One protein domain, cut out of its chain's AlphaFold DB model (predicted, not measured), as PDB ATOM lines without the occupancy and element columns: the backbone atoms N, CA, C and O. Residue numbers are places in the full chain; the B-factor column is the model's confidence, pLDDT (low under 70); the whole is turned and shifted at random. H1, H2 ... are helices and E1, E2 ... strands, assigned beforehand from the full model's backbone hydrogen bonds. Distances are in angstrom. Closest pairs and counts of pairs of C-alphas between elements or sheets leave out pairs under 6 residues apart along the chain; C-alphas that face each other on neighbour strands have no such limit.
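This is residues 7 to 77 of the 133 residues of an uncharacterized protein of Ralstonia solanacearum FQY_4 (UniProt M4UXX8). A two-stranded hairpin, E1 and E2, makes one long arm; after E2 a tight link turns into H1, and H1 and H2 form an open V, with residues 67 to 77 sticking out free. The printed part has 71 residues, with two named strands and two named helices in the order E1, E2, H1, H2; the strands are antiparallel and the class is mixed, helices and strands. The whole is extended and flat, with a radius of gyration of the C-alphas of 17.9 A and spans of 53 by 39 by 13 A.

Find C-alpha 11 at (27.425, -12.056, 14.453); E1 runs from there to residue 18, 22.0 A. E2, residues 28 to 35, covers 22.6 A. H1, residues 41 to 57, covers 24.4 A, and H2, residues 62 to 75, covers 20.0 A, ending at C-alpha 75 (7.982, -24.884, 29.874).

In the hairpin, look at N 14 and O 32, 2.9 A apart, within hydrogen-bond range; the directions differ by 153 degrees. The closest C-alphas of E2 and H1, Val 35 and Leu 41, are 6.5 A apart. H1 and H2 are apart. In both helices every O i to N i+4 pair is within hydrogen-bond range.

The printed part has no cut and no long link. Residues 19, 76 and 77 are under pLDDT 70.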
ATOM      1  N   ALA A   7      20.511  -8.784  19.156       89.31
ATOM      2  CA  ALA A   7      19.611  -9.379  18.163       89.31
ATOM      3  C   ALA A   7      19.635  -8.693  16.776       89.31
ATOM      4  O   ALA A   7      19.049  -9.200  15.814       89.31
ATOM      5  N   CYS A   8      20.278  -7.528  16.669       92.38
ATOM      6  CA  CYS A   8      20.437  -6.769  15.429       92.38
ATOM      7  C   CYS A   8      21.876  -6.811  14.891       92.38
ATOM      8  O   CYS A   8      22.115  -6.337  13.783       92.38
ATOM      9  N   LEU A   9      22.835  -7.363  15.645       92.69
ATOM     10  CA  LEU A   9      24.226  -7.475  15.205       92.69
ATOM     11  C   LEU A   9      24.407  -8.681  14.270       92.69
ATOM     12  O   LEU A   9      23.979  -9.794  14.573       92.69
ATOM     13  N   SER A  10      25.120  -8.476  13.160       90.94
ATOM     14  CA  SER A  10      25.535  -9.556  12.255       90.94
ATOM     15  C   SER A  10      26.729 -10.316  12.843       90.94
ATOM     16  O   SER A  10      27.894 -10.043  12.540       90.94
ATOM     17  N   LEU A  11      26.430 -11.253  13.741       92.88
ATOM     18  CA  LEU A  11      27.425 -12.056  14.453       92.88
ATOM     19  C   LEU A  11      27.536 -13.469  13.871       92.88
ATOM     20  O   LEU A  11      26.615 -13.983  13.231       92.88
ATOM     21  N   ARG A  12      28.679 -14.108  14.115       92.94
ATOM     22  CA  ARG A  12      28.945 -15.517  13.826       92.94
ATOM     23  C   ARG A  12      29.507 -16.217  15.056       92.94
ATOM     24  O   ARG A  12      30.215 -15.611  15.859       92.94
ATOM     25  N   LEU A  13      29.232 -17.511  15.142       93.81
ATOM     26  CA  LEU A  13      29.879 -18.407  16.088       93.81
ATOM     27  C   LEU A  13      31.192 -18.909  15.482       93.81
ATOM     28  O   LEU A  13      31.230 -19.330  14.321       93.81
ATOM     29  N   VAL A  14      32.274 -18.843  16.251       92.81
ATOM     30  CA  VAL A  14      33.585 -19.371  15.867       92.81
ATOM     31  C   VAL A  14      33.954 -20.465  16.854       92.81
ATOM     32  O   VAL A  14      34.247 -20.189  18.014       92.81
ATOM     33  N   LEU A  15      33.929 -21.711  16.384       91.81
ATOM     34  CA  LEU A  15      34.382 -22.853  17.166       91.81
ATOM     35  C   LEU A  15      35.908 -22.842  17.238       91.81
ATOM     36  O   LEU A  15      36.587 -22.782  16.210       91.81
ATOM     37  N   ARG A  16      36.451 -22.932  18.448       88.69
ATOM     38  CA  ARG A  16      37.887 -23.045  18.684       88.69
ATOM     39  C   ARG A  16      38.167 -24.254  19.565       88.69
ATOM     40  O   ARG A  16      37.618 -24.391  20.653       88.69
ATOM     41  N   GLY A  17      39.035 -25.133  19.078       86.38
ATOM     42  CA  GLY A  17      39.559 -26.255  19.847       86.38
ATOM     43  C   GLY A  17      40.855 -25.858  20.543       86.38
ATOM     44  O   GLY A  17      41.735 -25.251  19.930       86.38
ATOM     45  N   LYS A  18      40.997 -26.209  21.820       80.38
ATOM     46  CA  LYS A  18      42.271 -26.126  22.538       80.38
ATOM     47  C   LYS A  18      42.434 -27.382  23.389       80.38
ATOM     48  O   LYS A  18      41.525 -27.752  24.120       80.38
ATOM     49  N   SER A  19      43.598 -28.025  23.319       68.12
ATOM     50  CA  SER A  19      44.005 -28.987  24.347       68.12
ATOM     51  C   SER A  19      44.906 -28.256  25.337       68.12
ATOM     52  O   SER A  19      45.793 -27.492  24.947       68.12
ATOM     53  N   THR A  20      44.643 -28.414  26.628       71.50
ATOM     54  CA  THR A  20      45.511 -27.876  27.684       71.50
ATOM     55  C   THR A  20      46.021 -29.028  28.535       71.50
ATOM     56  O   THR A  20      45.343 -30.042  28.683       71.50
ATOM     57  N   ALA A  21      47.198 -28.896  29.146       71.88
ATOM     58  CA  ALA A  21      47.679 -29.910  30.088       71.88
ATOM     59  C   ALA A  21      46.683 -30.141  31.252       71.88
ATOM     60  O   ALA A  21      46.531 -31.264  31.716       71.88
ATOM     61  N   GLN A  22      45.935 -29.101  31.644       73.62
ATOM     62  CA  GLN A  22      44.869 -29.155  32.657       73.62
ATOM     63  C   GLN A  22      43.614 -29.929  32.217       73.62
ATOM     64  O   GLN A  22      42.816 -30.314  33.060       73.62
ATOM     65  N   SER A  23      43.440 -30.182  30.917       70.44
ATOM     66  CA  SER A  23      42.323 -30.974  30.381       70.44
ATOM     67  C   SER A  23      42.583 -32.484  30.390       70.44
ATOM     68  O   SER A  23      41.811 -33.231  29.803       70.44
ATOM     69  N   TYR A  24      43.699 -32.948  30.970       77.50
ATOM     70  CA  TYR A  24      44.136 -34.351  30.880       77.50
ATOM     71  C   TYR A  24      44.239 -34.865  29.429       77.50
ATOM     72  O   TYR A  24      44.091 -36.053  29.169       77.50
ATOM     73  N   ARG A  25      44.533 -33.965  28.476       76.50
ATOM     74  CA  ARG A  25      44.539 -34.212  27.019       76.50
ATOM     75  C   ARG A  25      43.164 -34.504  26.396       76.50
ATOM     76  O   ARG A  25      43.121 -34.894  25.232       76.50
ATOM     77  N   ALA A  26      42.058 -34.264  27.100       75.25
ATOM     78  CA  ALA A  26      40.735 -34.220  26.482       75.25
ATOM     79  C   ALA A  26      40.591 -32.953  25.616       75.25
ATOM     80  O   ALA A  26      41.078 -31.877  25.968       75.25
ATOM     81  N   ALA A  27      39.930 -33.062  24.464       79.00
ATOM     82  CA  ALA A  27      39.676 -31.899  23.620       79.00
ATOM     83  C   ALA A  27      38.667 -30.960  24.303       79.00
ATOM     84  O   ALA A  27      37.549 -31.373  24.605       79.00
ATOM     85  N   ILE A  28      39.046 -29.697  24.530       83.31
ATOM     86  CA  ILE A  28      38.121 -28.651  24.981       83.31
ATOM     87  C   ILE A  28      37.764 -27.779  23.782       83.31
ATOM     88  O   ILE A  28      38.639 -27.266  23.079       83.31
ATOM     89  N   TYR A  29      36.466 -27.579  23.585       86.69
ATOM     90  CA  TYR A  29      35.922 -26.692  22.567       86.69
ATOM     91  C   TYR A  29      35.259 -25.494  23.235       86.69
ATOM     92  O   TYR A  29      34.499 -25.649  24.187       86.69
ATOM     93  N   TYR A  30      35.540 -24.299  22.729       88.69
ATOM     94  CA  TYR A  30      34.826 -23.082  23.094       88.69
ATOM     95  C   TYR A  30      34.274 -22.417  21.839       88.69
ATOM     96  O   TYR A  30      34.789 -22.600  20.732       88.69
ATOM     97  N   VAL A  31      33.184 -21.680  22.020       92.44
ATOM     98  CA  VAL A  31      32.509 -20.954  20.950       92.44
ATOM     99  C   VAL A  31      32.617 -19.472  21.252       92.44
ATOM    100  O   VAL A  31      32.092 -19.000  22.258       92.44
ATOM    101  N   ASP A  32      33.280 -18.746  20.361       91.00
ATOM    102  CA  ASP A  32      33.370 -17.296  20.441       91.00
ATOM    103  C   ASP A  32      32.279 -16.641  19.589       91.00
ATOM    104  O   ASP A  32      31.975 -17.093  18.482       91.00
ATOM    105  N   LEU A  33      31.725 -15.535  20.087       90.06
ATOM    106  CA  LEU A  33      30.894 -14.623  19.304       90.06
ATOM    107  C   LEU A  33      31.806 -13.613  18.599       90.06
ATOM    108  O   LEU A  33      32.468 -12.809  19.257       90.06
ATOM    109  N   ALA A  34      31.826 -13.627  17.268       91.50
ATOM    110  CA  ALA A  34      32.615 -12.699  16.461       91.50
ATOM    111  C   ALA A  34      31.739 -11.952  15.449       91.50
ATOM    112  O   ALA A  34      30.660 -12.411  15.083       91.50
ATOM    113  N   VAL A  35      32.220 -10.806  14.970       92.31
ATOM    114  CA  VAL A  35      31.623 -10.119  13.816       92.31
ATOM    115  C   VAL A  35      31.829 -10.973  12.560       92.31
ATOM    116  O   VAL A  35      32.804 -11.727  12.458       92.31
ATOM    117  N   ARG A  36      30.886 -10.909  11.616       90.69
ATOM    118  CA  ARG A  36      31.009 -11.601  10.327       90.69
ATOM    119  C   ARG A  36      32.261 -11.128   9.568       90.69
ATOM    120  O   ARG A  36      32.667  -9.976   9.667       90.69
ATOM    121  N   GLU A  37      32.878 -12.031   8.807       88.75
ATOM    122  CA  GLU A  37      34.037 -11.684   7.976       88.75
ATOM    123  C   GLU A  37      33.695 -10.565   6.986       88.75
ATOM    124  O   GLU A  37      32.590 -10.520   6.449       88.75
ATOM    125  N   GLY A  38      34.653  -9.665   6.756       88.50
ATOM    126  CA  GLY A  38      34.494  -8.534   5.839       88.50
ATOM    127  C   GLY A  38      33.787  -7.306   6.427       88.50
ATOM    128  O   GLY A  38      33.772  -6.273   5.767       88.50
ATOM    129  N   ALA A  39      33.260  -7.376   7.653       87.94
ATOM    130  CA  ALA A  39      32.672  -6.230   8.347       87.94
ATOM    131  C   ALA A  39      33.562  -5.765   9.506       87.94
ATOM    132  O   ALA A  39      34.126  -6.575  10.246       87.94
ATOM    133  N   THR A  40      33.674  -4.449   9.691       91.94
ATOM    134  CA  THR A  40      34.294  -3.892  10.899       91.94
ATOM    135  C   THR A  40      33.286  -3.872  12.043       91.94
ATOM    136  O   THR A  40      32.065  -3.898  11.836       91.94
ATOM    137  N   LEU A  41      33.788  -3.817  13.276       89.81
ATOM    138  CA  LEU A  41      32.928  -3.741  14.452       89.81
ATOM    139  C   LEU A  41      32.087  -2.457  14.437       89.81
ATOM    140  O   LEU A  41      30.895  -2.498  14.734       89.81
ATOM    141  N   GLU A  42      32.689  -1.338  14.046       92.00
ATOM    142  CA  GLU A  42      32.044  -0.029  13.972       92.00
ATOM    143  C   GLU A  42      30.902  -0.027  12.952       92.00
ATOM    144  O   GLU A  42      29.797   0.411  13.277       92.00
ATOM    145  N   ALA A  43      31.142  -0.572  11.752       92.44
ATOM    146  CA  ALA A  43      30.122  -0.694  10.713       92.44
ATOM    147  C   ALA A  43      28.964  -1.584  11.180       92.44
ATOM    148  O   ALA A  43      27.803  -1.192  11.095       92.44
ATOM    149  N   THR A  44      29.281  -2.726  11.797       92.81
ATOM    150  CA  THR A  44      28.272  -3.663  12.316       92.81
ATOM    151  C   THR A  44      27.406  -3.024  13.407       92.81
ATOM    152  O   THR A  44      26.201  -3.264  13.469       92.81
ATOM    153  N   ILE A  45      27.993  -2.187  14.269       92.44
ATOM    154  CA  ILE A  45      27.246  -1.446  15.297       92.44
ATOM    155  C   ILE A  45      26.335  -0.390  14.659       92.44
ATOM    156  O   ILE A  45      25.198  -0.226  15.109       92.44
ATOM    157  N   ALA A  46      26.814   0.327  13.641       93.31
ATOM    158  CA  ALA A  46      26.014   1.325  12.934       93.31
ATOM    159  C   ALA A  46      24.808   0.678  12.232       93.31
ATOM    160  O   ALA A  46      23.673   1.104  12.448       93.31
ATOM    161  N   GLU A  47      25.037  -0.409  11.493       93.50
ATOM    162  CA  GLU A  47      23.987  -1.185  10.824       93.50
ATOM    163  C   GLU A  47      22.963  -1.748  11.818       93.50
ATOM    164  O   GLU A  47      21.756  -1.672  11.586       93.50
ATOM    165  N   ALA A  48      23.418  -2.265  12.965       93.69
ATOM    166  CA  ALA A  48      22.522  -2.799  13.988       93.69
ATOM    167  C   ALA A  48      21.592  -1.731  14.580       93.69
ATOM    168  O   ALA A  48      20.431  -2.026  14.873       93.69
ATOM    169  N   ARG A  49      22.071  -0.488  14.737       93.62
ATOM    170  CA  ARG A  49      21.243   0.642  15.194       93.62
ATOM    171  C   ARG A  49      20.184   1.020  14.165       93.62
ATOM    172  O   ARG A  49      19.037   1.256  14.535       93.62
ATOM    173  N   GLU A  50      20.552   1.057  12.888       95.19
ATOM    174  CA  GLU A  50      19.607   1.339  11.808       95.19
ATOM    175  C   GLU A  50      18.537   0.240  11.701       95.19
ATOM    176  O   GLU A  50      17.340   0.527  11.608       95.19
ATOM    177  N   LEU A  51      18.955  -1.028  11.779       94.81
ATOM    178  CA  LEU A  51      18.052  -2.173  11.751       94.81
ATOM    179  C   LEU A  51      17.078  -2.164  12.937       94.81
ATOM    180  O   LEU A  51      15.893  -2.428  12.741       94.81
ATOM    181  N   ASP A  52      17.554  -1.850  14.142       94.25
ATOM    182  CA  ASP A  52      16.712  -1.715  15.335       94.25
ATOM    183  C   ASP A  52      15.662  -0.610  15.172       94.25
ATOM    184  O   ASP A  52      14.478  -0.846  15.418       94.25
ATOM    185  N   ALA A  53      16.062   0.563  14.676       94.62
ATOM    186  CA  ALA A  53      15.134   1.659  14.409       94.62
ATOM    187  C   ALA A  53      14.055   1.254  13.389       94.62
ATOM    188  O   ALA A  53      12.865   1.487  13.617       94.62
ATOM    189  N   ARG A  54      14.451   0.585  12.300       96.56
ATOM    190  CA  ARG A  54      13.523   0.091  11.272       96.56
ATOM    191  C   ARG A  54      12.558  -0.964  11.821       96.56
ATOM    192  O   ARG A  54      11.367  -0.895  11.534       96.56
ATOM    193  N   ARG A  55      13.050  -1.906  12.633       95.06
ATOM    194  CA  ARG A  55      12.234  -2.939  13.297       95.06
ATOM    195  C   ARG A  55      11.201  -2.322  14.238       95.06
ATOM    196  O   ARG A  55      10.022  -2.664  14.165       95.06
ATOM    197  N   LYS A  56      11.615  -1.367  15.072       93.81
ATOM    198  CA  LYS A  56      10.701  -0.646  15.972       93.81
ATOM    199  C   LYS A  56       9.640   0.129  15.199       93.81
ATOM    200  O   LYS A  56       8.470   0.073  15.559       93.81
ATOM    201  N   ALA A  57      10.023   0.789  14.104       96.06
ATOM    202  CA  ALA A  57       9.080   1.496  13.239       96.06
ATOM    203  C   ALA A  57       8.049   0.558  12.586       96.06
ATOM    204  O   ALA A  57       6.908   0.960  12.383       96.06
ATOM    205  N   SER A  58       8.414  -0.699  12.305       96.25
ATOM    206  CA  SER A  58       7.478  -1.721  11.820       96.25
ATOM    207  C   SER A  58       6.681  -2.424  12.930       96.25
ATOM    208  O   SER A  58       5.951  -3.366  12.636       96.25
ATOM    209  N   GLY A  59       6.830  -2.016  14.195       95.19
ATOM    210  CA  GLY A  59       6.129  -2.612  15.339       95.19
ATOM    211  C   GLY A  59       6.746  -3.907  15.877       95.19
ATOM    212  O   GLY A  59       6.086  -4.636  16.611       95.19
ATOM    213  N   PHE A  60       7.995  -4.222  15.523       93.75
ATOM    214  CA  PHE A  60       8.690  -5.390  16.059       93.75
ATOM    215  C   PHE A  60       9.215  -5.104  17.473       93.75
ATOM    216  O   PHE A  60      10.041  -4.208  17.666       93.75
ATOM    217  N   ASP A  61       8.768  -5.900  18.445       92.56
ATOM    218  CA  ASP A  61       9.177  -5.814  19.848       92.56
ATOM    219  C   ASP A  61      10.081  -6.997  20.230       92.56
ATOM    220  O   ASP A  61       9.622  -8.095  20.558       92.56
ATOM    221  N   GLN A  62      11.395  -6.758  20.200       91.56
ATOM    222  CA  GLN A  62      12.393  -7.750  20.605       91.56
ATOM    223  C   GLN A  62      12.259  -8.134  22.088       91.56
ATOM    224  O   GLN A  62      12.499  -9.286  22.437       91.56
ATOM    225  N   ALA A  63      11.880  -7.201  22.966       91.38
ATOM    226  CA  ALA A  63      11.816  -7.470  24.399       91.38
ATOM    227  C   ALA A  63      10.640  -8.395  24.737       91.38
ATOM    228  O   ALA A  63      10.796  -9.325  25.534       91.38
ATOM    229  N   ALA A  64       9.489  -8.182  24.096       94.00
ATOM    230  CA  ALA A  64       8.345  -9.083  24.206       94.00
ATOM    231  C   ALA A  64       8.665 -10.478  23.648       94.00
ATOM    232  O   ALA A  64       8.330 -11.483  24.280       94.00
ATOM    233  N   LEU A  65       9.365 -10.550  22.509       93.69
ATOM    234  CA  LEU A  65       9.814 -11.819  21.931       93.69
ATOM    235  C   LEU A  65      10.749 -12.579  22.885       93.69
ATOM    236  O   LEU A  65      10.545 -13.768  23.126       93.69
ATOM    237  N   ASP A  66      11.731 -11.894  23.474       92.50
ATOM    238  CA  ASP A  66      12.667 -12.493  24.430       92.50
ATOM    239  C   ASP A  66      11.954 -12.981  25.700       92.50
ATOM    240  O   ASP A  66      12.306 -14.024  26.256       92.50
ATOM    241  N   ALA A  67      10.942 -12.248  26.173       93.75
ATOM    242  CA  ALA A  67      10.132 -12.656  27.317       93.75
ATOM    243  C   ALA A  67       9.315 -13.923  27.013       93.75
ATOM    244  O   ALA A  67       9.314 -14.858  27.817       93.75
ATOM    245  N   ALA A  68       8.684 -13.984  25.839       94.69
ATOM    246  CA  ALA A  68       7.950 -15.163  25.388       94.69
ATOM    247  C   ALA A  68       8.876 -16.378  25.217       94.69
ATOM    248  O   ALA A  68       8.544 -17.469  25.674       94.69
ATOM    249  N   ALA A  69      10.066 -16.183  24.639       91.62
ATOM    250  CA  ALA A  69      11.063 -17.238  24.488       91.62
ATOM    251  C   ALA A  69      11.529 -17.789  25.846       91.62
ATOM    252  O   ALA A  69      11.617 -19.003  26.012       91.62
ATOM    253  N   LYS A  70      11.770 -16.923  26.841       90.50
ATOM    254  CA  LYS A  70      12.122 -17.349  28.208       90.50
ATOM    255  C   LYS A  70      11.005 -18.153  28.868       90.50
ATOM    256  O   LYS A  70      11.284 -19.180  29.477       90.50
ATOM    257  N   ALA A  71       9.759 -17.699  28.737       90.50
ATOM    258  CA  ALA A  71       8.607 -18.422  29.264       90.50
ATOM    259  C   ALA A  71       8.451 -19.797  28.588       90.50
ATOM    260  O   ALA A  71       8.273 -20.800  29.270       90.50
ATOM    261  N   GLY A  72       8.596 -19.860  27.261       88.38
ATOM    262  CA  GLY A  72       8.570 -21.116  26.509       88.38
ATOM    263  C   GLY A  72       9.709 -22.064  26.889       88.38
ATOM    264  O   GLY A  72       9.468 -23.247  27.101       88.38
ATOM    265  N   PHE A  73      10.930 -21.548  27.054       86.00
ATOM    266  CA  PHE A  73      12.080 -22.342  27.494       86.00
ATOM    267  C   PHE A  73      11.853 -22.966  28.876       86.00
ATOM    268  O   PHE A  73      12.150 -24.141  29.071       86.00
ATOM    269  N   ALA A  74      11.271 -22.216  29.818       81.38
ATOM    270  CA  ALA A  74      10.924 -22.743  31.138       81.38
ATOM    271  C   ALA A  74       9.885 -23.879  31.071       81.38
ATOM    272  O   ALA A  74       9.924 -24.791  31.893       81.38
ATOM    273  N   ASN A  75       8.995 -23.850  30.076       78.69
ATOM    274  CA  ASN A  75       7.982 -24.884  29.874       78.69
ATOM    275  C   ASN A  75       8.527 -26.147  29.180       78.69
ATOM    276  O   ASN A  75       7.925 -27.206  29.314       78.69
ATOM    277  N   GLY A  76       9.645 -26.055  28.450       65.75
ATOM    278  CA  GLY A  76      10.270 -27.184  27.745       65.75
ATOM    279  C   GLY A  76      11.217 -28.033  28.600       65.75
ATOM    280  O   GLY A  76      11.751 -29.026  28.121       65.75
ATOM    281  N   ALA A  77      11.441 -27.671  29.865       60.38
ATOM    282  CA  ALA A  77      12.377 -28.361  30.756       60.38
ATOM    283  C   ALA A  77      11.862 -29.712  31.308       60.38
ATOM    284  O   ALA A  77      12.421 -30.212  32.279       60.38
TER     285      ALA A  77